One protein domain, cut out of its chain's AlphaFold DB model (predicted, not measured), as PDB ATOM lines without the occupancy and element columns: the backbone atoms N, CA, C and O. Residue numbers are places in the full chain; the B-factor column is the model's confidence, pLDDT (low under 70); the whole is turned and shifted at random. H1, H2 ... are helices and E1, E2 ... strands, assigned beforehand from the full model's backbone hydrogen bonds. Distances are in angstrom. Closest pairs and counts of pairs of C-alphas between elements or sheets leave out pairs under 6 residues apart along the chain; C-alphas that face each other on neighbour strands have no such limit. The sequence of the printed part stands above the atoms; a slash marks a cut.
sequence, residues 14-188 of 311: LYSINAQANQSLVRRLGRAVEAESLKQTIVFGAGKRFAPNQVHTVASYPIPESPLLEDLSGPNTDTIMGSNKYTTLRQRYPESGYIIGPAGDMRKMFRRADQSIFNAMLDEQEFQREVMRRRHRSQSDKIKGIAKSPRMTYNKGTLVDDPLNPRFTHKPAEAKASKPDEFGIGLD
ATOM      1  N   LEU A  14      19.470  45.462 -16.817       87.94
ATOM      2  CA  LEU A  14      20.099  46.569 -16.089       87.94
ATOM      3  C   LEU A  14      19.190  47.168 -14.997       87.94
ATOM      4  O   LEU A  14      19.664  47.543 -13.920       87.94
ATOM      5  N   TYR A  15      17.890  47.297 -15.272       89.06
ATOM      6  CA  TYR A  15      16.934  47.857 -14.318       89.06
ATOM      7  C   TYR A  15      16.593  46.854 -13.215       89.06
ATOM      8  O   TYR A  15      16.516  47.274 -12.059       89.06
ATOM      9  N   SER A  16      16.477  45.555 -13.525       89.56
ATOM     10  CA  SER A  16      16.262  44.510 -12.512       89.56
ATOM     11  C   SER A  16      17.429  44.445 -11.526       89.56
ATOM     12  O   SER A  16      17.199  44.502 -10.316       89.56
ATOM     13  N   ILE A  17      18.674  44.428 -12.016       92.75
ATOM     14  CA  ILE A  17      19.883  44.418 -11.177       92.75
ATOM     15  C   ILE A  17      19.894  45.629 -10.239       92.75
ATOM     16  O   ILE A  17      20.066  45.492  -9.024       92.75
ATOM     17  N   ASN A  18      19.668  46.831 -10.778       94.31
ATOM     18  CA  ASN A  18      19.648  48.049  -9.972       94.31
ATOM     19  C   ASN A  18      18.490  48.061  -8.964       94.31
ATOM     20  O   ASN A  18      18.682  48.484  -7.824       94.31
ATOM     21  N   ALA A  19      17.299  47.589  -9.336       93.38
ATOM     22  CA  ALA A  19      16.159  47.509  -8.429       93.38
ATOM     23  C   ALA A  19      16.442  46.556  -7.255       93.38
ATOM     24  O   ALA A  19      16.282  46.943  -6.093       93.38
ATOM     25  N   GLN A  20      16.940  45.348  -7.539       92.12
ATOM     26  CA  GLN A  20      17.312  44.360  -6.522       92.12
ATOM     27  C   GLN A  20      18.414  44.887  -5.590       92.12
ATOM     28  O   GLN A  20      18.309  44.782  -4.361       92.12
ATOM     29  N   ALA A  21      19.449  45.513  -6.153       92.50
ATOM     30  CA  ALA A  21      20.538  46.095  -5.380       92.50
ATOM     31  C   ALA A  21      20.062  47.242  -4.480       92.50
ATOM     32  O   ALA A  21      20.410  47.286  -3.299       92.50
ATOM     33  N   ASN A  22      19.203  48.128  -4.988       94.62
ATOM     34  CA  ASN A  22      18.644  49.231  -4.208       94.62
ATOM     35  C   ASN A  22      17.740  48.737  -3.067       94.62
ATOM     36  O   ASN A  22      17.819  49.260  -1.954       94.62
ATOM     37  N   GLN A  23      16.965  47.668  -3.271       93.06
ATOM     38  CA  GLN A  23      16.241  47.015  -2.172       93.06
ATOM     39  C   GLN A  23      17.199  46.435  -1.117       93.06
ATOM     40  O   GLN A  23      16.949  46.539   0.087       93.06
ATOM     41  N   SER A  24      18.314  45.840  -1.548       90.19
ATOM     42  CA  SER A  24      19.353  45.337  -0.643       90.19
ATOM     43  C   SER A  24      20.011  46.464   0.163       90.19
ATOM     44  O   SER A  24      20.214  46.312   1.371       90.19
ATOM     45  N   LEU A  25      20.270  47.622  -0.459       91.38
ATOM     46  CA  LEU A  25      20.779  48.812   0.230       91.38
ATOM     47  C   LEU A  25      19.819  49.280   1.323       91.38
ATOM     48  O   LEU A  25      20.270  49.527   2.439       91.38
ATOM     49  N   VAL A  26      18.509  49.324   1.057       91.81
ATOM     50  CA  VAL A  26      17.501  49.678   2.076       91.81
ATOM     51  C   VAL A  26      17.542  48.701   3.249       91.81
ATOM     52  O   VAL A  26      17.596  49.130   4.401       91.81
ATOM     53  N   ARG A  27      17.600  47.389   2.982       88.44
ATOM     54  CA  ARG A  27      17.697  46.367   4.041       88.44
ATOM     55  C   ARG A  27      18.971  46.502   4.878       88.44
ATOM     56  O   ARG A  27      18.931  46.304   6.089       88.44
ATOM     57  N   ARG A  28      20.102  46.821   4.246       87.69
ATOM     58  CA  ARG A  28      21.418  46.882   4.902       87.69
ATOM     59  C   ARG A  28      21.664  48.197   5.630       87.69
ATOM     60  O   ARG A  28      22.189  48.181   6.739       87.69
ATOM     61  N   LEU A  29      21.333  49.321   5.001       88.56
ATOM     62  CA  LEU A  29      21.704  50.667   5.447       88.56
ATOM     63  C   LEU A  29      20.538  51.422   6.105       88.56
ATOM     64  O   LEU A  29      20.758  52.416   6.802       88.56
ATOM     65  N   GLY A  30      19.304  50.938   5.944       89.44
ATOM     66  CA  GLY A  30      18.112  51.503   6.568       89.44
ATOM     67  C   GLY A  30      17.938  52.982   6.233       89.44
ATOM     68  O   GLY A  30      18.025  53.394   5.078       89.44
ATOM     69  N   ARG A  31      17.741  53.802   7.271       90.44
ATOM     70  CA  ARG A  31      17.453  55.242   7.142       90.44
ATOM     71  C   ARG A  31      18.560  56.047   6.457       90.44
ATOM     72  O   ARG A  31      18.282  57.130   5.958       90.44
ATOM     73  N   ALA A  32      19.791  55.532   6.419       91.19
ATOM     74  CA  ALA A  32      20.881  56.197   5.710       91.19
ATOM     75  C   ALA A  32      20.636  56.269   4.197       91.19
ATOM     76  O   ALA A  32      21.107  57.207   3.570       91.19
ATOM     77  N   VAL A  33      19.887  55.323   3.611       93.00
ATOM     78  CA  VAL A  33      19.609  55.327   2.165       93.00
ATOM     79  C   VAL A  33      18.884  56.599   1.750       93.00
ATOM     80  O   VAL A  33      19.340  57.302   0.856       93.00
ATOM     81  N   GLU A  34      17.787  56.918   2.433       93.31
ATOM     82  CA  GLU A  34      17.005  58.121   2.153       93.31
ATOM     83  C   GLU A  34      17.761  59.385   2.578       93.31
ATOM     84  O   GLU A  34      17.917  60.305   1.776       93.31
ATOM     85  N   ALA A  35      18.306  59.398   3.802       92.50
ATOM     86  CA  ALA A  35      18.967  60.574   4.369       92.50
ATOM     87  C   ALA A  35      20.196  61.039   3.567       92.50
ATOM     88  O   ALA A  35      20.450  62.237   3.479       92.50
ATOM     89  N   GLU A  36      20.940  60.108   2.964       92.31
ATOM     90  CA  GLU A  36      22.165  60.408   2.208       92.31
ATOM     91  C   GLU A  36      21.965  60.307   0.684       92.31
ATOM     92  O   GLU A  36      22.861  60.647  -0.099       92.31
ATOM     93  N   SER A  37      20.760  59.909   0.248       93.50
ATOM     94  CA  SER A  37      20.399  59.647  -1.153       93.50
ATOM     95  C   SER A  37      21.257  58.551  -1.802       93.50
ATOM     96  O   SER A  37      21.731  58.702  -2.931       93.50
ATOM     97  N   LEU A  38      21.477  57.449  -1.080       93.44
ATOM     98  CA  LEU A  38      22.290  56.320  -1.538       93.44
ATOM     99  C   LEU A  38      21.513  55.488  -2.553       93.44
ATOM    100  O   LEU A  38      20.365  55.118  -2.313       93.44
ATOM    101  N   LYS A  39      22.147  55.150  -3.674       94.62
ATOM    102  CA  LYS A  39      21.570  54.259  -4.683       94.62
ATOM    103  C   LYS A  39      22.651  53.660  -5.566       94.62
ATOM    104  O   LYS A  39      23.621  54.334  -5.889       94.62
ATOM    105  N   GLN A  40      22.442  52.434  -6.018       95.31
ATOM    106  CA  GLN A  40      23.165  51.869  -7.144       95.31
ATOM    107  C   GLN A  40      22.572  52.395  -8.457       95.31
ATOM    108  O   GLN A  40      21.350  52.425  -8.637       95.31
ATOM    109  N   THR A  41      23.457  52.814  -9.358       95.75
ATOM    110  CA  THR A  41      23.136  53.263 -10.724       95.75
ATOM    111  C   THR A  41      24.119  52.726 -11.761       95.75
ATOM    112  O   THR A  41      23.761  52.616 -12.932       95.75
ATOM    113  N   ILE A  42      25.338  52.386 -11.334       95.75
ATOM    114  CA  ILE A  42      26.407  51.835 -12.158       95.75
ATOM    115  C   ILE A  42      26.591  50.366 -11.780       95.75
ATOM    116  O   ILE A  42      26.792  50.043 -10.610       95.75
ATOM    117  N   VAL A  43      26.547  49.491 -12.780       95.69
ATOM    118  CA  VAL A  43      26.745  48.048 -12.645       95.69
ATOM    119  C   VAL A  43      28.096  47.670 -13.238       95.69
ATOM    120  O   VAL A  43      28.351  47.901 -14.421       95.69
ATOM    121  N   PHE A  44      28.953  47.090 -12.407       94.81
ATOM    122  CA  PHE A  44      30.201  46.441 -12.800       94.81
ATOM    123  C   PHE A  44      29.995  44.940 -12.952       94.81
ATOM    124  O   PHE A  44      29.144  44.349 -12.281       94.81
ATOM    125  N   GLY A  45      30.855  44.310 -13.748       93.81
ATOM    126  CA  GLY A  45      31.055  42.872 -13.655       93.81
ATOM    127  C   GLY A  45      31.453  42.444 -12.243       93.81
ATOM    128  O   GLY A  45      32.169  43.162 -11.545       93.81
ATOM    129  N   ALA A  46      30.992  41.269 -11.817       92.75
ATOM    130  CA  ALA A  46      31.331  40.709 -10.515       92.75
ATOM    131  C   ALA A  46      32.377  39.590 -10.656       92.75
ATOM    132  O   ALA A  46      32.120  38.547 -11.253       92.75
ATOM    133  N   GLY A  47      33.561  39.804 -10.088       90.31
ATOM    134  CA  GLY A  47      34.643  38.830  -9.984       90.31
ATOM    135  C   GLY A  47      34.675  38.124  -8.625       90.31
ATOM    136  O   GLY A  47      34.189  38.628  -7.606       90.31
ATOM    137  N   LYS A  48      35.288  36.937  -8.593       88.19
ATOM    138  CA  LYS A  48      35.431  36.103  -7.382       88.19
ATOM    139  C   LYS A  48      36.598  36.500  -6.478       88.19
ATOM    140  O   LYS A  48      36.645  36.114  -5.312       88.19
ATOM    141  N   ARG A  49      37.572  37.253  -6.995       82.94
ATOM    142  CA  ARG A  49      38.771  37.676  -6.260       82.94
ATOM    143  C   ARG A  49      38.987  39.178  -6.399       82.94
ATOM    144  O   ARG A  49      38.644  39.768  -7.407       82.94
ATOM    145  N   PHE A  50      39.626  39.759  -5.391       79.12
ATOM    146  CA  PHE A  50      39.981  41.178  -5.309       79.12
ATOM    147  C   PHE A  50      41.474  41.424  -5.572       79.12
ATOM    148  O   PHE A  50      42.109  42.250  -4.923       79.12
ATOM    149  N   ALA A  51      42.088  40.649  -6.470       68.62
ATOM    150  CA  ALA A  51      43.502  40.832  -6.798       68.62
ATOM    151  C   ALA A  51      43.738  42.212  -7.457       68.62
ATOM    152  O   ALA A  51      42.856  42.701  -8.159       68.62
ATOM    153  N   PRO A  52      44.901  42.859  -7.249       66.25
ATOM    154  CA  PRO A  52      46.063  42.414  -6.470       66.25
ATOM    155  C   PRO A  52      45.973  42.719  -4.959       66.25
ATOM    156  O   PRO A  52      46.957  42.548  -4.239       66.25
ATOM    157  N   ASN A  53      44.823  43.181  -4.458       68.62
ATOM    158  CA  ASN A  53      44.689  43.656  -3.083       68.62
ATOM    159  C   ASN A  53      44.729  42.512  -2.050       68.62
ATOM    160  O   ASN A  53      44.402  41.349  -2.320       68.62
ATOM    161  N   GLN A  54      45.154  42.856  -0.832       72.50
ATOM    162  CA  GLN A  54      45.260  41.938   0.307       72.50
ATOM    163  C   GLN A  54      44.141  42.187   1.321       72.50
ATOM    164  O   GLN A  54      43.659  43.311   1.432       72.50
ATOM    165  N   VAL A  55      43.748  41.150   2.078       75.50
ATOM    166  CA  VAL A  55      42.625  41.194   3.049       75.50
ATOM    167  C   VAL A  55      42.749  42.315   4.089       75.50
ATOM    168  O   VAL A  55      41.761  42.760   4.658       75.50
ATOM    169  N   HIS A  56      43.976  42.767   4.355       73.94
ATOM    170  CA  HIS A  56      44.263  43.804   5.340       73.94
ATOM    171  C   HIS A  56      44.074  45.226   4.789       73.94
ATOM    172  O   HIS A  56      44.241  46.202   5.518       73.94
ATOM    173  N   THR A  57      43.790  45.373   3.497       78.50
ATOM    174  CA  THR A  57      43.599  46.680   2.869       78.50
ATOM    175  C   THR A  57      42.142  47.108   2.979       78.50
ATOM    176  O   THR A  57      41.243  46.269   2.892       78.50
ATOM    177  N   VAL A  58      41.914  48.424   3.084       73.38
ATOM    178  CA  VAL A  58      40.579  49.037   2.930       73.38
ATOM    179  C   VAL A  58      39.902  48.514   1.672       73.38
ATOM    180  O   VAL A  58      38.697  48.332   1.674       73.38
ATOM    181  N   ALA A  59      40.700  48.177   0.657       69.88
ATOM    182  CA  ALA A  59      40.258  47.639  -0.608       69.88
ATOM    183  C   ALA A  59      39.719  46.178  -0.568       69.88
ATOM    184  O   ALA A  59      39.933  45.410  -1.509       69.88
ATOM    185  N   SER A  60      39.160  45.728   0.566       77.50
ATOM    186  CA  SER A  60      38.669  44.349   0.701       77.50
ATOM    187  C   SER A  60      37.681  44.115   1.849       77.50
ATOM    188  O   SER A  60      36.660  43.453   1.660       77.50
ATOM    189  N   TYR A  61      37.965  44.617   3.055       83.44
ATOM    190  CA  TYR A  61      37.177  44.293   4.250       83.44
ATOM    191  C   TYR A  61      35.801  44.977   4.366       83.44
ATOM    192  O   TYR A  61      34.921  44.368   4.976       83.44
ATOM    193  N   PRO A  62      35.549  46.174   3.795       87.44
ATOM    194  CA  PRO A  62      34.237  46.820   3.871       87.44
ATOM    195  C   PRO A  62      33.181  46.235   2.929       87.44
ATOM    196  O   PRO A  62      31.993  46.507   3.111       87.44
ATOM    197  N   ILE A  63      33.591  45.449   1.927       87.50
ATOM    198  CA  ILE A  63      32.682  44.912   0.911       87.50
ATOM    199  C   ILE A  63      31.649  43.990   1.560       87.50
ATOM    200  O   ILE A  63      32.019  43.127   2.355       87.50
ATOM    201  N   PRO A  64      30.360  44.110   1.223       85.81
ATOM    202  CA  PRO A  64      29.325  43.206   1.715       85.81
ATOM    203  C   PRO A  64      29.502  41.763   1.239       85.81
ATOM    204  O   PRO A  64      30.158  41.496   0.236       85.81
ATOM    205  N   GLU A  65      28.859  40.831   1.941       86.06
ATOM    206  CA  GLU A  65      28.723  39.448   1.475       86.06
ATOM    207  C   GLU A  65      27.989  39.357   0.135       86.06
ATOM    208  O   GLU A  65      27.087  40.151  -0.155       86.06
ATOM    209  N   SER A  66      28.362  38.346  -0.653       90.38
ATOM    210  CA  SER A  66      27.671  38.025  -1.900       90.38
ATOM    211  C   SER A  66      26.223  37.599  -1.605       90.38
ATOM    212  O   SER A  66      26.002  36.829  -0.665       90.38
ATOM    213  N   PRO A  67      25.224  38.065  -2.381       90.69
ATOM    214  CA  PRO A  67      23.832  37.650  -2.227       90.69
ATOM    215  C   PRO A  67      23.545  36.256  -2.809       90.69
ATOM    216  O   PRO A  67      22.420  35.776  -2.695       90.69
ATOM    217  N   LEU A  68      24.533  35.614  -3.437       91.38
ATOM    218  CA  LEU A  68      24.424  34.252  -3.959       91.38
ATOM    219  C   LEU A  68      24.292  33.224  -2.836       91.38
ATOM    220  O   LEU A  68      24.672  33.484  -1.694       91.38
ATOM    221  N   LEU A  69      23.808  32.033  -3.189       90.38
ATOM    222  CA  LEU A  69      23.652  30.902  -2.270       90.38
ATOM    223  C   LEU A  69      24.928  30.648  -1.456       90.38
ATOM    224  O   LEU A  69      26.007  30.550  -2.031       90.38
ATOM    225  N   GLU A  70      24.805  30.523  -0.133       88.50
ATOM    226  CA  GLU A  70      25.941  30.280   0.777       88.50
ATOM    227  C   GLU A  70      26.634  28.930   0.515       88.50
ATOM    228  O   GLU A  70      27.791  28.748   0.878       88.50
ATOM    229  N   ASP A  71      25.951  28.009  -0.167       87.62
ATOM    230  CA  ASP A  71      26.425  26.690  -0.585       87.62
ATOM    231  C   ASP A  71      26.534  26.562  -2.119       87.62
ATOM    232  O   ASP A  71      26.366  25.475  -2.682       87.62
ATOM    233  N   LEU A  72      26.807  27.665  -2.832       88.56
ATOM    234  CA  LEU A  72      26.891  27.689  -4.300       88.56
ATOM    235  C   LEU A  72      27.766  26.551  -4.865       88.56
ATOM    236  O   LEU A  72      27.344  25.865  -5.802       88.56
ATOM    237  N   SER A  73      28.922  26.311  -4.238       86.06
ATOM    238  CA  SER A  73      29.878  25.225  -4.506       86.06
ATOM    239  C   SER A  73      29.850  24.121  -3.432       86.06
ATOM    240  O   SER A  73      30.865  23.481  -3.145       86.06
ATOM    241  N   GLY A  74      28.694  23.904  -2.799       85.62
ATOM    242  CA  GLY A  74      28.509  22.932  -1.726       85.62
ATOM    243  C   GLY A  74      29.310  23.281  -0.462       85.62
ATOM    244  O   GLY A  74      29.555  24.461  -0.197       85.62
ATOM    245  N   PRO A  75      29.767  22.275   0.310       84.50
ATOM    246  CA  PRO A  75      30.533  22.489   1.544       84.50
ATOM    247  C   PRO A  75      31.853  23.250   1.358       84.50
ATOM    248  O   PRO A  75      32.397  23.767   2.327       84.50
ATOM    249  N   ASN A  76      32.368  23.317   0.127       82.06
ATOM    250  CA  ASN A  76      33.624  23.993  -0.194       82.06
ATOM    251  C   ASN A  76      33.436  25.477  -0.546       82.06
ATOM    252  O   ASN A  76      34.425  26.153  -0.838       82.06
ATOM    253  N   THR A  77      32.203  25.995  -0.559       87.44
ATOM    254  CA  THR A  77      31.921  27.403  -0.890       87.44
ATOM    255  C   THR A  77      32.727  28.347   0.000       87.44
ATOM    256  O   THR A  77      32.902  28.100   1.190       87.44
ATOM    257  N   ASP A  78      33.276  29.404  -0.598       84.88
ATOM    258  CA  ASP A  78      34.112  30.413   0.062       84.88
ATOM    259  C   ASP A  78      35.368  29.874   0.789       84.88
ATOM    260  O   ASP A  78      35.974  30.554   1.623       84.88
ATOM    261  N   THR A  79      35.831  28.676   0.418       80.81
ATOM    262  CA  THR A  79      37.084  28.092   0.921       80.81
ATOM    263  C   THR A  79      38.294  28.593   0.122       80.81
ATOM    264  O   THR A  79      38.281  28.661  -1.108       80.81
ATOM    265  N   ILE A  80      39.384  28.951   0.810       73.12
ATOM    266  CA  ILE A  80      40.624  29.415   0.164       73.12
ATOM    267  C   ILE A  80      41.394  28.214  -0.383       73.12
ATOM    268  O   ILE A  80      41.771  27.329   0.379       73.12
ATOM    269  N   MET A  81      41.721  28.224  -1.676       66.56
ATOM    270  CA  MET A  81      42.417  27.103  -2.333       66.56
ATOM    271  C   MET A  81      43.749  27.502  -2.971       66.56
ATOM    272  O   MET A  81      44.151  26.997  -4.017       66.56
ATOM    273  N   GLY A  82      44.447  28.435  -2.323       65.75
ATOM    274  CA  GLY A  82      45.665  29.034  -2.858       65.75
ATOM    275  C   GLY A  82      45.400  29.933  -4.070       65.75
ATOM    276  O   GLY A  82      44.274  30.358  -4.332       65.75
ATOM    277  N   SER A  83      46.465  30.249  -4.804       66.19
ATOM    278  CA  SER A  83      46.448  31.197  -5.927       66.19
ATOM    279  C   SER A  83      46.445  30.487  -7.286       66.19
ATOM    280  O   SER A  83      47.298  30.760  -8.123       66.19
ATOM    281  N   ASN A  84      45.511  29.559  -7.516       71.62
ATOM    282  CA  ASN A  84      45.308  28.928  -8.830       71.62
ATOM    283  C   ASN A  84      44.002  29.426  -9.492       71.62
ATOM    284  O   ASN A  84      43.288  30.241  -8.898       71.62
ATOM    285  N   LYS A  85      43.713  28.982 -10.725       72.44
ATOM    286  CA  LYS A  85      42.485  29.363 -11.452       72.44
ATOM    287  C   LYS A  85      41.201  28.816 -10.814       72.44
ATOM    288  O   LYS A  85      40.153  29.425 -10.953       72.44
ATOM    289  N   TYR A  86      41.287  27.730 -10.052       77.44
ATOM    290  CA  TYR A  86      40.147  27.112  -9.387       77.44
ATOM    291  C   TYR A  86      39.783  27.892  -8.120       77.44
ATOM    292  O   TYR A  86      40.628  28.188  -7.271       77.44
ATOM    293  N   THR A  87      38.511  28.255  -7.968       82.81
ATOM    294  CA  THR A  87      38.057  28.925  -6.750       82.81
ATOM    295  C   THR A  87      36.572  28.676  -6.511       82.81
ATOM    296  O   THR A  87      35.744  28.828  -7.405       82.81
ATOM    297  N   THR A  88      36.238  28.360  -5.267       86.94
ATOM    298  CA  THR A  88      34.861  28.166  -4.785       86.94
ATOM    299  C   THR A  88      34.288  29.440  -4.159       86.94
ATOM    300  O   THR A  88      33.257  29.406  -3.492       86.94
ATOM    301  N   LEU A  89      34.985  30.570  -4.338       87.88
ATOM    302  CA  LEU A  89      34.545  31.873  -3.854       87.88
ATOM    303  C   LEU A  89      33.352  32.341  -4.683       87.88
ATOM    304  O   LEU A  89      33.379  32.255  -5.912       87.88
ATOM    305  N   ARG A  90      32.346  32.896  -4.020       91.19
ATOM    306  CA  ARG A  90      31.247  33.597  -4.691       91.19
ATOM    307  C   ARG A  90      31.735  34.947  -5.211       91.19
ATOM    308  O   ARG A  90      32.585  35.592  -4.592       91.19
ATOM    309  N   GLN A  91      31.199  35.401  -6.343       90.81
ATOM    310  CA  GLN A  91      31.531  36.719  -6.877       90.81
ATOM    311  C   GLN A  91      31.140  37.821  -5.891       90.81
ATOM    312  O   GLN A  91      30.043  37.822  -5.323       90.81
ATOM    313  N   ARG A  92      32.089  38.727  -5.650       89.31
ATOM    314  CA  ARG A  92      32.022  39.723  -4.574       89.31
ATOM    315  C   ARG A  92      32.717  41.044  -4.902       89.31
ATOM    316  O   ARG A  92      32.460  42.028  -4.218       89.31
ATOM    317  N   TYR A  93      33.553  41.086  -5.933       89.00
ATOM    318  CA  TYR A  93      34.440  42.219  -6.200       89.00
ATOM    319  C   TYR A  93      34.221  42.783  -7.605       89.00
ATOM    320  O   TYR A  93      33.787  42.036  -8.481       89.00
ATOM    321  N   PRO A  94      34.479  44.080  -7.833       90.00
ATOM    322  CA  PRO A  94      34.282  44.684  -9.136       90.00
ATOM    323  C   PRO A  94      35.353  44.200 -10.107       90.00
ATOM    324  O   PRO A  94      36.545  44.238  -9.821       90.00
ATOM    325  N   GLU A  95      34.904  43.802 -11.287       87.44
ATOM    326  CA  GLU A  95      35.743  43.461 -12.423       87.44
ATOM    327  C   GLU A  95      35.424  44.433 -13.562       87.44
ATOM    328  O   GLU A  95      34.264  44.657 -13.910       87.44
ATOM    329  N   SER A  96      36.461  45.029 -14.151       86.19
ATOM    330  CA  SER A  96      36.310  46.131 -15.117       86.19
ATOM    331  C   SER A  96      35.964  45.697 -16.547       86.19
ATOM    332  O   SER A  96      35.959  46.527 -17.453       86.19
ATOM    333  N   GLY A  97      35.644  44.418 -16.758       87.19
ATOM    334  CA  GLY A  97      35.330  43.874 -18.081       87.19
ATOM    335  C   GLY A  97      34.148  44.523 -18.781       87.19
ATOM    336  O   GLY A  97      34.133  44.648 -20.003       87.19
ATOM    337  N   TYR A  98      33.167  44.962 -18.001       92.06
ATOM    338  CA  TYR A  98      32.137  45.879 -18.456       92.06
ATOM    339  C   TYR A  98      31.668  46.739 -17.287       92.06
ATOM    340  O   TYR A  98      31.702  46.330 -16.123       92.06
ATOM    341  N   ILE A  99      31.227  47.946 -17.630       93.88
ATOM    342  CA  ILE A  99      30.668  48.920 -16.701       93.88
ATOM    343  C   ILE A  99      29.500  49.590 -17.419       93.88
ATOM    344  O   ILE A  99      29.687  50.169 -18.488       93.88
ATOM    345  N   ILE A 100      28.298  49.493 -16.854       94.88
ATOM    346  CA  ILE A 100      27.069  49.995 -17.479       94.88
ATOM    347  C   ILE A 100      26.334  50.902 -16.497       94.88
ATOM    348  O   ILE A 100      26.109  50.541 -15.345       94.88
ATOM    349  N   GLY A 101      25.927  52.084 -16.951       95.06
ATOM    350  CA  GLY A 101      25.126  53.013 -16.163       95.06
ATOM    351  C   GLY A 101      24.827  54.306 -16.921       95.06
ATOM    352  O   GLY A 101      25.227  54.463 -18.077       95.06
ATOM    353  N   PRO A 102      24.127  55.265 -16.294       95.44
ATOM    354  CA  PRO A 102      23.903  56.577 -16.884       95.44
ATOM    355  C   PRO A 102      25.229  57.299 -17.158       95.44
ATOM    356  O   PRO A 102      26.079  57.414 -16.271       95.44
ATOM    357  N   ALA A 103      25.386  57.872 -18.356       95.19
ATOM    358  CA  ALA A 103      26.621  58.547 -18.776       95.19
ATOM    359  C   ALA A 103      27.078  59.645 -17.794       95.19
ATOM    360  O   ALA A 103      28.273  59.826 -17.556       95.19
ATOM    361  N   GLY A 104      26.128  60.364 -17.186       93.88
ATOM    362  CA  GLY A 104      26.415  61.393 -16.187       93.88
ATOM    363  C   GLY A 104      27.084  60.847 -14.924       93.88
ATOM    364  O   GLY A 104      28.010  61.479 -14.415       93.88
ATOM    365  N   ASP A 105      26.652  59.681 -14.444       93.12
ATOM    366  CA  ASP A 105      27.188  59.051 -13.236       93.12
ATOM    367  C   ASP A 105      28.502  58.325 -13.540       93.12
ATOM    368  O   ASP A 105      29.490  58.526 -12.831       93.12
ATOM    369  N   MET A 106      28.581  57.633 -14.682       93.00
ATOM    370  CA  MET A 106      29.839  57.084 -15.196       93.00
ATOM    371  C   MET A 106      30.917  58.165 -15.328       93.00
ATOM    372  O   MET A 106      32.039  57.969 -14.872       93.00
ATOM    373  N   ARG A 107      30.599  59.346 -15.876       91.44
ATOM    374  CA  ARG A 107      31.567  60.450 -16.004       91.44
ATOM    375  C   ARG A 107      32.076  60.944 -14.648       91.44
ATOM    376  O   ARG A 107      33.254  61.271 -14.537       91.44
ATOM    377  N   LYS A 108      31.218  61.024 -13.624       89.25
ATOM    378  CA  LYS A 108      31.641  61.399 -12.260       89.25
ATOM    379  C   LYS A 108      32.610  60.364 -11.692       89.25
ATOM    380  O   LYS A 108      33.645  60.745 -11.158       89.25
ATOM    381  N   MET A 109      32.292  59.083 -11.866       90.75
ATOM    382  CA  MET A 109      33.131  57.968 -11.439       90.75
ATOM    383  C   MET A 109      34.482  57.959 -12.178       90.75
ATOM    384  O   MET A 109      35.529  57.983 -11.538       90.75
ATOM    385  N   PHE A 110      34.493  58.007 -13.513       89.12
ATOM    386  CA  PHE A 110      35.729  57.950 -14.305       89.12
ATOM    387  C   PHE A 110      36.638  59.168 -14.126       89.12
ATOM    388  O   PHE A 110      37.851  59.022 -14.208       89.12
ATOM    389  N   ARG A 111      36.109  60.354 -13.794       87.12
ATOM    390  CA  ARG A 111      36.953  61.510 -13.424       87.12
ATOM    391  C   ARG A 111      37.848  61.239 -12.213       87.12
ATOM    392  O   ARG A 111      38.841  61.935 -12.032       87.12
ATOM    393  N   ARG A 112      37.485  60.263 -11.379       79.94
ATOM    394  CA  ARG A 112      38.251  59.852 -10.202       79.94
ATOM    395  C   ARG A 112      39.162  58.647 -10.468       79.94
ATOM    396  O   ARG A 112      40.065  58.418  -9.658       79.94
ATOM    397  N   ALA A 113      38.918  57.887 -11.539       70.38
ATOM    398  CA  ALA A 113      39.438  56.537 -11.719       70.38
ATOM    399  C   ALA A 113      40.603  56.427 -12.720       70.38
ATOM    400  O   ALA A 113      40.551  56.949 -13.827       70.38
ATOM    401  N   ASP A 114      41.595  55.636 -12.321       61.31
ATOM    402  CA  ASP A 114      42.515  54.841 -13.147       61.31
ATOM    403  C   ASP A 114      42.191  53.357 -12.843       61.31
ATOM    404  O   ASP A 114      41.612  53.070 -11.800       61.31
ATOM    405  N   GLN A 115      42.492  52.384 -13.703       50.72
ATOM    406  CA  GLN A 115      41.959  51.010 -13.601       50.72
ATOM    407  C   GLN A 115      42.207  50.314 -12.246       50.72
ATOM    408  O   GLN A 115      41.350  49.574 -11.766       50.72
ATOM    409  N   SER A 116      43.336  50.589 -11.582       55.72
ATOM    410  CA  SER A 116      43.649  50.055 -10.242       55.72
ATOM    411  C   SER A 116      42.796  50.657  -9.106       55.72
ATOM    412  O   SER A 116      42.800  50.147  -7.983       55.72
ATOM    413  N   ILE A 117      42.031  51.714  -9.395       74.69
ATOM    414  CA  ILE A 117      41.218  52.473  -8.441       74.69
ATOM    415  C   ILE A 117      39.805  51.881  -8.275       74.69
ATOM    416  O   ILE A 117      39.196  52.139  -7.243       74.69
ATOM    417  N   PHE A 118      39.265  51.055  -9.185       85.44
ATOM    418  CA  PHE A 118      37.853  50.629  -9.076       85.44
ATOM    419  C   PHE A 118      37.534  49.793  -7.835       85.44
ATOM    420  O   PHE A 118      36.513  50.051  -7.198       85.44
ATOM    421  N   ASN A 119      38.417  48.858  -7.458       80.88
ATOM    422  CA  ASN A 119      38.310  48.156  -6.176       80.88
ATOM    423  C   ASN A 119      38.272  49.193  -5.049       80.88
ATOM    424  O   ASN A 119      37.243  49.371  -4.406       80.88
ATOM    425  N   ALA A 120      39.332  50.002  -4.939       82.19
ATOM    426  CA  ALA A 120      39.454  51.029  -3.909       82.19
ATOM    427  C   ALA A 120      38.258  52.002  -3.852       82.19
ATOM    428  O   ALA A 120      37.888  52.426  -2.764       82.19
ATOM    429  N   MET A 121      37.635  52.334  -4.988       87.25
ATOM    430  CA  MET A 121      36.433  53.169  -5.053       87.25
ATOM    431  C   MET A 121      35.212  52.478  -4.473       87.25
ATOM    432  O   MET A 121      34.532  53.085  -3.650       87.25
ATOM    433  N   LEU A 122      34.911  51.244  -4.896       89.25
ATOM    434  CA  LEU A 122      33.782  50.507  -4.326       89.25
ATOM    435  C   LEU A 122      34.005  50.272  -2.832       89.25
ATOM    436  O   LEU A 122      33.097  50.451  -2.030       89.25
ATOM    437  N   ASP A 123      35.226  49.923  -2.460       85.00
ATOM    438  CA  ASP A 123      35.628  49.679  -1.085       85.00
ATOM    439  C   ASP A 123      35.478  50.918  -0.192       85.00
ATOM    440  O   ASP A 123      34.884  50.853   0.886       85.00
ATOM    441  N   GLU A 124      35.976  52.071  -0.649       87.56
ATOM    442  CA  GLU A 124      35.805  53.345   0.044       87.56
ATOM    443  C   GLU A 124      34.323  53.730   0.118       87.56
ATOM    444  O   GLU A 124      33.849  54.128   1.181       87.56
ATOM    445  N   GLN A 125      33.564  53.543  -0.967       91.50
ATOM    446  CA  GLN A 125      32.120  53.769  -0.988       91.50
ATOM    447  C   GLN A 125      31.411  52.903   0.067       91.50
ATOM    448  O   GLN A 125      30.615  53.427   0.845       91.50
ATOM    449  N   GLU A 126      31.713  51.604   0.160       90.94
ATOM    450  CA  GLU A 126      31.115  50.704   1.157       90.94
ATOM    451  C   GLU A 126      31.542  51.045   2.595       90.94
ATOM    452  O   GLU A 126      30.706  51.028   3.504       90.94
ATOM    453  N   PHE A 127      32.800  51.447   2.810       90.75
ATOM    454  CA  PHE A 127      33.255  51.955   4.108       90.75
ATOM    455  C   PHE A 127      32.451  53.192   4.528       90.75
ATOM    456  O   PHE A 127      31.907  53.248   5.634       90.75
ATOM    457  N   GLN A 128      32.309  54.176   3.634       91.31
ATOM    458  CA  GLN A 128      31.543  55.386   3.925       91.31
ATOM    459  C   GLN A 128      30.044  55.084   4.086       91.31
ATOM    460  O   GLN A 128      29.397  55.676   4.952       91.31
ATOM    461  N   ARG A 129      29.480  54.123   3.340       91.88
ATOM    462  CA  ARG A 129      28.100  53.634   3.533       91.88
ATOM    463  C   ARG A 129      27.887  53.075   4.936       91.88
ATOM    464  O   ARG A 129      26.866  53.372   5.559       91.88
ATOM    465  N   GLU A 130      28.847  52.333   5.480       90.31
ATOM    466  CA  GLU A 130      28.775  51.850   6.861       90.31
ATOM    467  C   GLU A 130      28.898  52.993   7.890       90.31
ATOM    468  O   GLU A 130      28.150  53.010   8.876       90.31
ATOM    469  N   VAL A 131      29.766  53.987   7.656       90.69
ATOM    470  CA  VAL A 131      29.841  55.210   8.485       90.69
ATOM    471  C   VAL A 131      28.488  55.928   8.504       90.69
ATOM    472  O   VAL A 131      27.944  56.218   9.578       90.69
ATOM    473  N   MET A 132      27.909  56.168   7.326       91.00
ATOM    474  CA  MET A 132      26.605  56.812   7.154       91.00
ATOM    475  C   MET A 132      25.490  56.013   7.833       91.00
ATOM    476  O   MET A 132      24.663  56.587   8.547       91.00
ATOM    477  N   ARG A 133      25.509  54.679   7.719       89.25
ATOM    478  CA  ARG A 133      24.568  53.800   8.420       89.25
ATOM    479  C   ARG A 133      24.638  53.971   9.932       89.25
ATOM    480  O   ARG A 133      23.593  54.079  10.573       89.25
ATOM    481  N   ARG A 134      25.839  54.001  10.527       88.25
ATOM    482  CA  ARG A 134      26.010  54.211  11.981       88.25
ATOM    483  C   ARG A 134      25.524  55.586  12.421       88.25
ATOM    484  O   ARG A 134      24.844  55.678  13.446       88.25
ATOM    485  N   ARG A 135      25.825  56.621  11.632       88.62
ATOM    486  CA  ARG A 135      25.402  58.009  11.871       88.62
ATOM    487  C   ARG A 135      23.876  58.140  11.929       88.62
ATOM    488  O   ARG A 135      23.363  58.814  12.816       88.62
ATOM    489  N   HIS A 136      23.156  57.422  11.066       89.56
ATOM    490  CA  HIS A 136      21.695  57.516  10.933       89.56
ATOM    491  C   HIS A 136      20.893  56.497  11.761       89.56
ATOM    492  O   HIS A 136      19.676  56.374  11.580       89.56
ATOM    493  N   ARG A 137      21.507  55.770  12.707       84.50
ATOM    494  CA  ARG A 137      20.780  54.821  13.578       84.50
ATOM    495  C   ARG A 137      19.820  55.523  14.530       84.50
ATOM    496  O   ARG A 137      20.166  56.548  15.120       84.50
ATOM    497  N   SER A 138      18.632  54.952  14.728       80.94
ATOM    498  CA  SER A 138      17.681  55.489  15.706       80.94
ATOM    499  C   SER A 138      18.123  55.163  17.123       80.94
ATOM    500  O   SER A 138      18.902  54.236  17.353       80.94
ATOM    501  N   GLN A 139      17.604  55.911  18.095       78.19
ATOM    502  CA  GLN A 139      17.844  55.595  19.498       78.19
ATOM    503  C   GLN A 139      17.316  54.194  19.846       78.19
ATOM    504  O   GLN A 139      17.991  53.443  20.544       78.19
ATOM    505  N   SER A 140      16.176  53.789  19.275       75.06
ATOM    506  CA  SER A 140      15.663  52.421  19.390       75.06
ATOM    507  C   SER A 140      16.573  51.373  18.742       75.06
ATOM    508  O   SER A 140      16.740  50.309  19.327       75.06
ATOM    509  N   ASP A 141      17.205  51.653  17.597       74.81
ATOM    510  CA  ASP A 141      18.136  50.710  16.945       74.81
ATOM    511  C   ASP A 141      19.401  50.512  17.783       74.81
ATOM    512  O   ASP A 141      19.932  49.403  17.873       74.81
ATOM    513  N   LYS A 142      19.874  51.593  18.420       71.94
ATOM    514  CA  LYS A 142      21.012  51.565  19.345       71.94
ATOM    515  C   LYS A 142      20.691  50.729  20.588       71.94
ATOM    516  O   LYS A 142      21.515  49.911  20.983       71.94
ATOM    517  N   ILE A 143      19.497  50.901  21.161       73.00
ATOM    518  CA  ILE A 143      19.055  50.203  22.381       73.00
ATOM    519  C   ILE A 143      18.738  48.727  22.114       73.00
ATOM    520  O   ILE A 143      19.183  47.863  22.863       73.00
ATOM    521  N   LYS A 144      18.002  48.411  21.039       67.25
ATOM    522  CA  LYS A 144      17.603  47.032  20.709       67.25
ATOM    523  C   LYS A 144      18.757  46.176  20.181       67.25
ATOM    524  O   LYS A 144      18.567  44.993  19.925       67.25
ATOM    525  N   GLY A 145      19.933  46.760  19.947       58.91
ATOM    526  CA  GLY A 145      21.078  46.038  19.396       58.91
ATOM    527  C   GLY A 145      20.844  45.474  17.988       58.91
ATOM    528  O   GLY A 145      21.692  44.719  17.518       58.91
ATOM    529  N   ILE A 146      19.765  45.883  17.294       53.19
ATOM    530  CA  ILE A 146      19.344  45.432  15.944       53.19
ATOM    531  C   ILE A 146      20.407  45.746  14.867       53.19
ATOM    532  O   ILE A 146      20.292  45.376  13.706       53.19
ATOM    533  N   ALA A 147      21.515  46.373  15.256       52.62
ATOM    534  CA  ALA A 147      22.601  46.753  14.379       52.62
ATOM    535  C   ALA A 147      23.991  46.609  15.027       52.62
ATOM    536  O   ALA A 147      24.833  47.468  14.788       52.62
ATOM    537  N   LYS A 148      24.296  45.606  15.865       49.50
ATOM    538  CA  LYS A 148      25.666  45.546  16.430       49.50
ATOM    539  C   LYS A 148      26.770  45.403  15.372       49.50
ATOM    540  O   LYS A 148      27.759  46.109  15.498       49.50
ATOM    541  N   SER A 149      26.532  44.700  14.271       52.44
ATOM    542  CA  SER A 149      27.440  44.689  13.119       52.44
ATOM    543  C   SER A 149      26.631  44.492  11.835       52.44
ATOM    544  O   SER A 149      25.521  43.957  11.901       52.44
ATOM    545  N   PRO A 150      27.123  44.910  10.656       61.88
ATOM    546  CA  PRO A 150      26.725  44.216   9.430       61.88
ATOM    547  C   PRO A 150      26.973  42.707   9.612       61.88
ATOM    548  O   PRO A 150      27.718  42.314  10.512       61.88
ATOM    549  N   ARG A 151      26.308  41.854   8.816       67.12
ATOM    550  CA  ARG A 151      26.568  40.404   8.866       67.12
ATOM    551  C   ARG A 151      28.079  40.182   8.887       67.12
ATOM    552  O   ARG A 151      28.774  40.800   8.087       67.12
ATOM    553  N   MET A 152      28.554  39.375   9.837       74.69
ATOM    554  CA  MET A 152      29.955  38.972   9.868       74.69
ATOM    555  C   MET A 152      30.297  38.407   8.498       74.69
ATOM    556  O   MET A 152      29.545  37.584   7.975       74.69
ATOM    557  N   THR A 153      31.377  38.904   7.916       78.62
ATOM    558  CA  THR A 153      31.776  38.505   6.570       78.62
ATOM    559  C   THR A 153      33.077  37.727   6.641       78.62
ATOM    560  O   THR A 153      33.893  37.967   7.535       78.62
ATOM    561  N   TYR A 154      33.274  36.790   5.722       76.75
ATOM    562  CA  TYR A 154      34.527  36.053   5.612       76.75
ATOM    563  C   TYR A 154      35.223  36.447   4.316       76.75
ATOM    564  O   TYR A 154      34.779  36.126   3.220       76.75
ATOM    565  N   ASN A 155      36.349  37.142   4.444       75.62
ATOM    566  CA  ASN A 155      37.174  37.541   3.312       75.62
ATOM    567  C   ASN A 155      38.404  36.650   3.257       75.62
ATOM    568  O   ASN A 155      39.309  36.804   4.076       75.62
ATOM    569  N   LYS A 156      38.429  35.701   2.310       72.75
ATOM    570  CA  LYS A 156      39.474  34.663   2.229       72.75
ATOM    571  C   LYS A 156      39.730  34.060   3.619       72.75
ATOM    572  O   LYS A 156      40.806  34.236   4.185       72.75
ATOM    573  N   GLY A 157      38.704  33.447   4.211       73.44
ATOM    574  CA  GLY A 157      38.770  32.805   5.533       73.44
ATOM    575  C   GLY A 157      39.050  33.733   6.725       73.44
ATOM    576  O   GLY A 157      39.060  33.268   7.861       73.44
ATOM    577  N   THR A 158      39.246  35.036   6.505       81.69
ATOM    578  CA  THR A 158      39.447  36.019   7.573       81.69
ATOM    579  C   THR A 158      38.104  36.601   7.984       81.69
ATOM    580  O   THR A 158      37.396  37.177   7.157       81.69
ATOM    581  N   LEU A 159      37.763  36.463   9.265       85.19
ATOM    582  CA  LEU A 159      36.559  37.053   9.837       85.19
ATOM    583  C   LEU A 159      36.672  38.584   9.861       85.19
ATOM    584  O   LEU A 159      37.570  39.139  10.493       85.19
ATOM    585  N   VAL A 160      35.715  39.253   9.226       86.69
ATOM    586  CA  VAL A 160      35.450  40.685   9.373       86.69
ATOM    587  C   VAL A 160      34.210  40.835  10.250       86.69
ATOM    588  O   VAL A 160      33.076  40.666   9.797       86.69
ATOM    589  N   ASP A 161      34.429  41.122  11.530       85.12
ATOM    590  CA  ASP A 161      33.369  41.292  12.528       85.12
ATOM    591  C   ASP A 161      32.839  42.733  12.609       85.12
ATOM    592  O   ASP A 161      31.671  42.956  12.947       85.12
ATOM    593  N   ASP A 162      33.685  43.700  12.258       87.44
ATOM    594  CA  ASP A 162      33.340  45.105  12.076       87.44
ATOM    595  C   ASP A 162      34.069  45.657  10.829       87.44
ATOM    596  O   ASP A 162      35.290  45.774  10.848       87.44
ATOM    597  N   PRO A 163      33.367  46.044   9.748       87.19
ATOM    598  CA  PRO A 163      34.002  46.597   8.552       87.19
ATOM    599  C   PRO A 163      34.513  48.034   8.700       87.19
ATOM    600  O   PRO A 163      35.116  48.537   7.761       87.19
ATOM    601  N   LEU A 164      34.289  48.720   9.827       88.12
ATOM    602  CA  LEU A 164      34.975  49.983  10.129       88.12
ATOM    603  C   LEU A 164      36.255  49.781  10.940       88.12
ATOM    604  O   LEU A 164      37.135  50.635  10.889       88.12
ATOM    605  N   ASN A 165      36.333  48.700  11.716       88.25
ATOM    606  CA  ASN A 165      37.457  48.421  12.604       88.25
ATOM    607  C   ASN A 165      37.576  46.910  12.880       88.25
ATOM    608  O   ASN A 165      37.241  46.460  13.982       88.25
ATOM    609  N   PRO A 166      37.997  46.109  11.889       88.50
ATOM    610  CA  PRO A 166      38.107  44.670  12.069       88.50
ATOM    611  C   PRO A 166      39.212  44.317  13.071       88.50
ATOM    612  O   PRO A 166      40.206  45.031  13.203       88.50
ATOM    613  N   ARG A 167      39.075  43.174  13.759       87.75
ATOM    614  CA  ARG A 167      40.042  42.750  14.800       87.75
ATOM    615  C   ARG A 167      41.447  42.423  14.298       87.75
ATOM    616  O   ARG A 167      42.374  42.386  15.103       87.75
ATOM    617  N   PHE A 168      41.611  42.118  13.015       88.25
ATOM    618  CA  PHE A 168      42.928  41.839  12.443       88.25
ATOM    619  C   PHE A 168      43.678  43.136  12.124       88.25
ATOM    620  O   PHE A 168      43.075  44.187  11.909       88.25
ATOM    621  N   THR A 169      45.008  43.058  12.049       87.81
ATOM    622  CA  THR A 169      45.847  44.182  11.614       87.81
ATOM    623  C   THR A 169      45.451  44.615  10.208       87.81
ATOM    624  O   THR A 169      45.579  43.841   9.259       87.81
ATOM    625  N   HIS A 170      44.985  45.852  10.072       87.56
ATOM    626  CA  HIS A 170      44.465  46.391   8.823       87.56
ATOM    627  C   HIS A 170      44.956  47.820   8.591       87.56
ATOM    628  O   HIS A 170      45.356  48.528   9.517       87.56
ATOM    629  N   LYS A 171      44.926  48.249   7.330       85.12
ATOM    630  CA  LYS A 171      45.149  49.644   6.963       85.12
ATOM    631  C   LYS A 171      43.918  50.454   7.391       85.12
ATOM    632  O   LYS A 171      42.830  50.122   6.927       85.12
ATOM    633  N   PRO A 172      44.067  51.505   8.213       83.00
ATOM    634  CA  PRO A 172      42.931  52.317   8.625       83.00
ATOM    635  C   PRO A 172      42.361  53.106   7.441       83.00
ATOM    636  O   PRO A 172      43.093  53.517   6.535       83.00
ATOM    637  N   ALA A 173      41.052  53.343   7.484       84.12
ATOM    638  CA  ALA A 173      40.344  54.262   6.602       84.12
ATOM    639  C   ALA A 173      39.739  55.402   7.425       84.12
ATOM    640  O   ALA A 173      39.328  55.211   8.570       84.12
ATOM    641  N   GLU A 174      39.686  56.593   6.836       85.50
ATOM    642  CA  GLU A 174      39.157  57.780   7.498       85.50
ATOM    643  C   GLU A 174      37.670  57.970   7.176       85.50
ATOM    644  O   GLU A 174      37.243  57.929   6.020       85.50
ATOM    645  N   ALA A 175      36.862  58.197   8.210       86.44
ATOM    646  CA  ALA A 175      35.472  58.595   8.040       86.44
ATOM    647  C   ALA A 175      35.413  60.041   7.531       86.44
ATOM    648  O   ALA A 175      35.854  60.961   8.219       86.44
ATOM    649  N   LYS A 176      34.830  60.259   6.348       84.44
ATOM    650  CA  LYS A 176      34.705  61.607   5.787       84.44
ATOM    651  C   LYS A 176      33.646  62.406   6.565       84.44
ATOM    652  O   LYS A 176      32.534  61.936   6.834       84.44
ATOM    653  N   ALA A 177      34.015  63.627   6.961       73.88
ATOM    654  CA  ALA A 177      33.110  64.559   7.636       73.88
ATOM    655  C   ALA A 177      32.127  65.214   6.649       73.88
ATOM    656  O   ALA A 177      30.954  65.391   6.975       73.88
ATOM    657  N   SER A 178      32.600  65.536   5.440       73.81
ATOM    658  CA  SER A 178      31.777  65.986   4.314       73.81
ATOM    659  C   SER A 178      31.017  64.822   3.673       73.81
ATOM    660  O   SER A 178      31.281  63.656   3.975       73.81
ATOM    661  N   LYS A 179      30.067  65.136   2.777       70.94
ATOM    662  CA  LYS A 179      29.360  64.112   2.000       70.94
ATOM    663  C   LYS A 179      30.399  63.259   1.247       70.94
ATOM    664  O   LYS A 179      31.162  63.832   0.467       70.94
ATOM    665  N   PRO A 180      30.478  61.943   1.513       73.25
ATOM    666  CA  PRO A 180      31.468  61.080   0.887       73.25
ATOM    667  C   PRO A 180      31.200  60.934  -0.612       73.25
ATOM    668  O   PRO A 180      30.086  61.172  -1.085       73.25
ATOM    669  N   ASP A 181      32.227  60.514  -1.349       74.88
ATOM    670  CA  ASP A 181      32.105  60.208  -2.768       74.88
ATOM    671  C   ASP A 181      31.266  58.927  -2.951       74.88
ATOM    672  O   ASP A 181      31.764  57.808  -2.869       74.88
ATOM    673  N   GLU A 182      29.958  59.101  -3.138       88.75
ATOM    674  CA  GLU A 182      29.003  58.049  -3.490       88.75
ATOM    675  C   GLU A 182      28.818  58.047  -5.011       88.75
ATOM    676  O   GLU A 182      28.206  58.957  -5.579       88.75
ATOM    677  N   PHE A 183      29.374  57.036  -5.679       91.69
ATOM    678  CA  PHE A 183      29.368  56.920  -7.139       91.69
ATOM    679  C   PHE A 183      28.206  56.074  -7.663       91.69
ATOM    680  O   PHE A 183      27.996  55.996  -8.872       91.69
ATOM    681  N   GLY A 184      27.457  55.427  -6.774       94.31
ATOM    682  CA  GLY A 184      26.408  54.490  -7.133       94.31
ATOM    683  C   GLY A 184      26.934  53.219  -7.783       94.31
ATOM    684  O   GLY A 184      26.212  52.611  -8.573       94.31
ATOM    685  N   ILE A 185      28.164  52.817  -7.451       94.44
ATOM    686  CA  ILE A 185      28.759  51.562  -7.920       94.44
ATOM    687  C   ILE A 185      28.063  50.387  -7.232       94.44
ATOM    688  O   ILE A 185      27.850  50.406  -6.014       94.44
ATOM    689  N   GLY A 186      27.777  49.347  -8.002       94.56
ATOM    690  CA  GLY A 186      27.598  47.995  -7.497       94.56
ATOM    691  C   GLY A 186      27.790  46.952  -8.592       94.56
ATOM    692  O   GLY A 186      28.366  47.258  -9.635       94.56
ATOM    693  N   LEU A 187      27.399  45.709  -8.316       94.62
ATOM    694  CA  LEU A 187      27.902  44.536  -9.036       94.62
ATOM    695  C   LEU A 187      26.775  43.698  -9.644       94.62
ATOM    696  O   LEU A 187      25.733  43.501  -9.017       94.62
ATOM    697  N   ASP A 188      27.033  43.130 -10.820       95.25
ATOM    698  CA  ASP A 188      26.230  42.066 -11.425       95.25
ATOM    699  C   ASP A 188      26.519  40.721 -10.734       95.25
ATOM    700  O   ASP A 188      27.190  39.839 -11.270       95.25
TER     701      ASP A 188
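Overview. This is residues 14 to 188 of the 311 residues of an uncharacterized protein of Friedmanniomyces simplex (UniProt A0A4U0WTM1). A small, strongly twisted sheet of three strands, E2, E1 and E5, lies between two long helices, H1 over one face and H4 over the opposite face, while H2 packs on the last part of H4 and H3 grazes the sheet. Away from this sheet lie a small two-stranded hairpin, E3 and E4, and the short helix H5, whose centre is farthest from the mean of the C-alphas; two long loops, residues 48 to 92 and 161 to 184, join strands. The printed part has 175 residues, with five named helices and five named strands in the order H1 H2 E1 E2 H3 H4 H5 E3 E4 E5; the larger sheet is mixed, in the order E2, E1, E5, and E3 with E4 is antiparallel. The class is mixed, helices and strands, with 78 residues in named elements, under half of those printed. The whole is compact, with a radius of gyration of the C-alphas of 15.9 A and spans of 45, 41 and 31 A.

Arrangement. In the larger sheet E1, residues 42 to 47, is the inner strand, and E2, residues 93 to 100, and E5, residues 185 to 188, are the edge strands. E1 and E2 are an antiparallel hairpin with directions at 135 degrees; N 43 and O 100 are 2.8 A apart and N 93 and O 47 are 3.0 A apart, both within hydrogen-bond range. E2 bends by 96 degrees at residue 97. E1 and E5 are parallel, at 52 degrees, with N 44 and O 186 within hydrogen-bond range at 2.8 A. H1, residues 14 to 29, is on this sheet over E5 at a height of 9.3 A, and the closest C-alphas of H1 and E5 are those of Ile 17 and Asp 188, 6.8 A apart. H4, residues 117 to 135, is on the opposite face at a height of 10.0 A, over E5 and only just over E2, on which 3 of its C-alphas fall; the closest C-alphas of H4 and E2 are those of Pro 94 and Asn 119, 6.1 A apart. H1 and H4 each run only just across the strands, at 61 degrees to E5 on the local plane. H3, residues 103 to 110, only grazes the sheet with its residues 103 to 109. H2, residues 31 to 36, touches residues 129 to 135 of H4 at a steep tilt of 61 degrees, opposite ways; their closest C-alphas, of Ala 32 and Arg 133, are 5.2 A apart. H1 and H4 only just touch, with 3 pairs of C-alphas within 8 A, through residue 29 of H1 and residues 129 to 133 of H4; the closest C-alphas are those of Leu 29 and Arg 133, 5.2 A apart. E3, residues 153 to 155, and E4, residues 158 to 160, form a hairpin, with N 160 and O 153 within hydrogen-bond range at 2.8 A; both strands are apart from H4. H5, residues 139 to 143, touches no helix. In H1, H2, H3, H4 and H5 every O i to N i+4 pair is within hydrogen-bond range.

Along the chain. H1 begins at C-alpha 14, (20.099, 46.569, -16.089), and is 22.0 A long. H4, the longest helix, runs 26.3 A from C-alpha 117 to C-alpha 135 at (25.402, 58.009, 11.871). H3 measures 10.2 A. E1 measures 15.5 A, E2 15.6 A and E5 10.4 A; E5 ends at C-alpha 188, (26.230, 42.066, -11.425). H2, H5, E3 and E4 are shorter.

Size, cuts and confidence. The two C-alphas farthest apart are those of Asn 84 and Gln 139, at 47.6 A. The printed part has no cut. The long links are E1 to E2, 45 residues, and E4 to E5, 24 residues. Mean pLDDT of the printed part is 84.0; 18 residues are under 70, namely 51 to 53, 59, 81 to 83, 114 to 116 and 144 to 151.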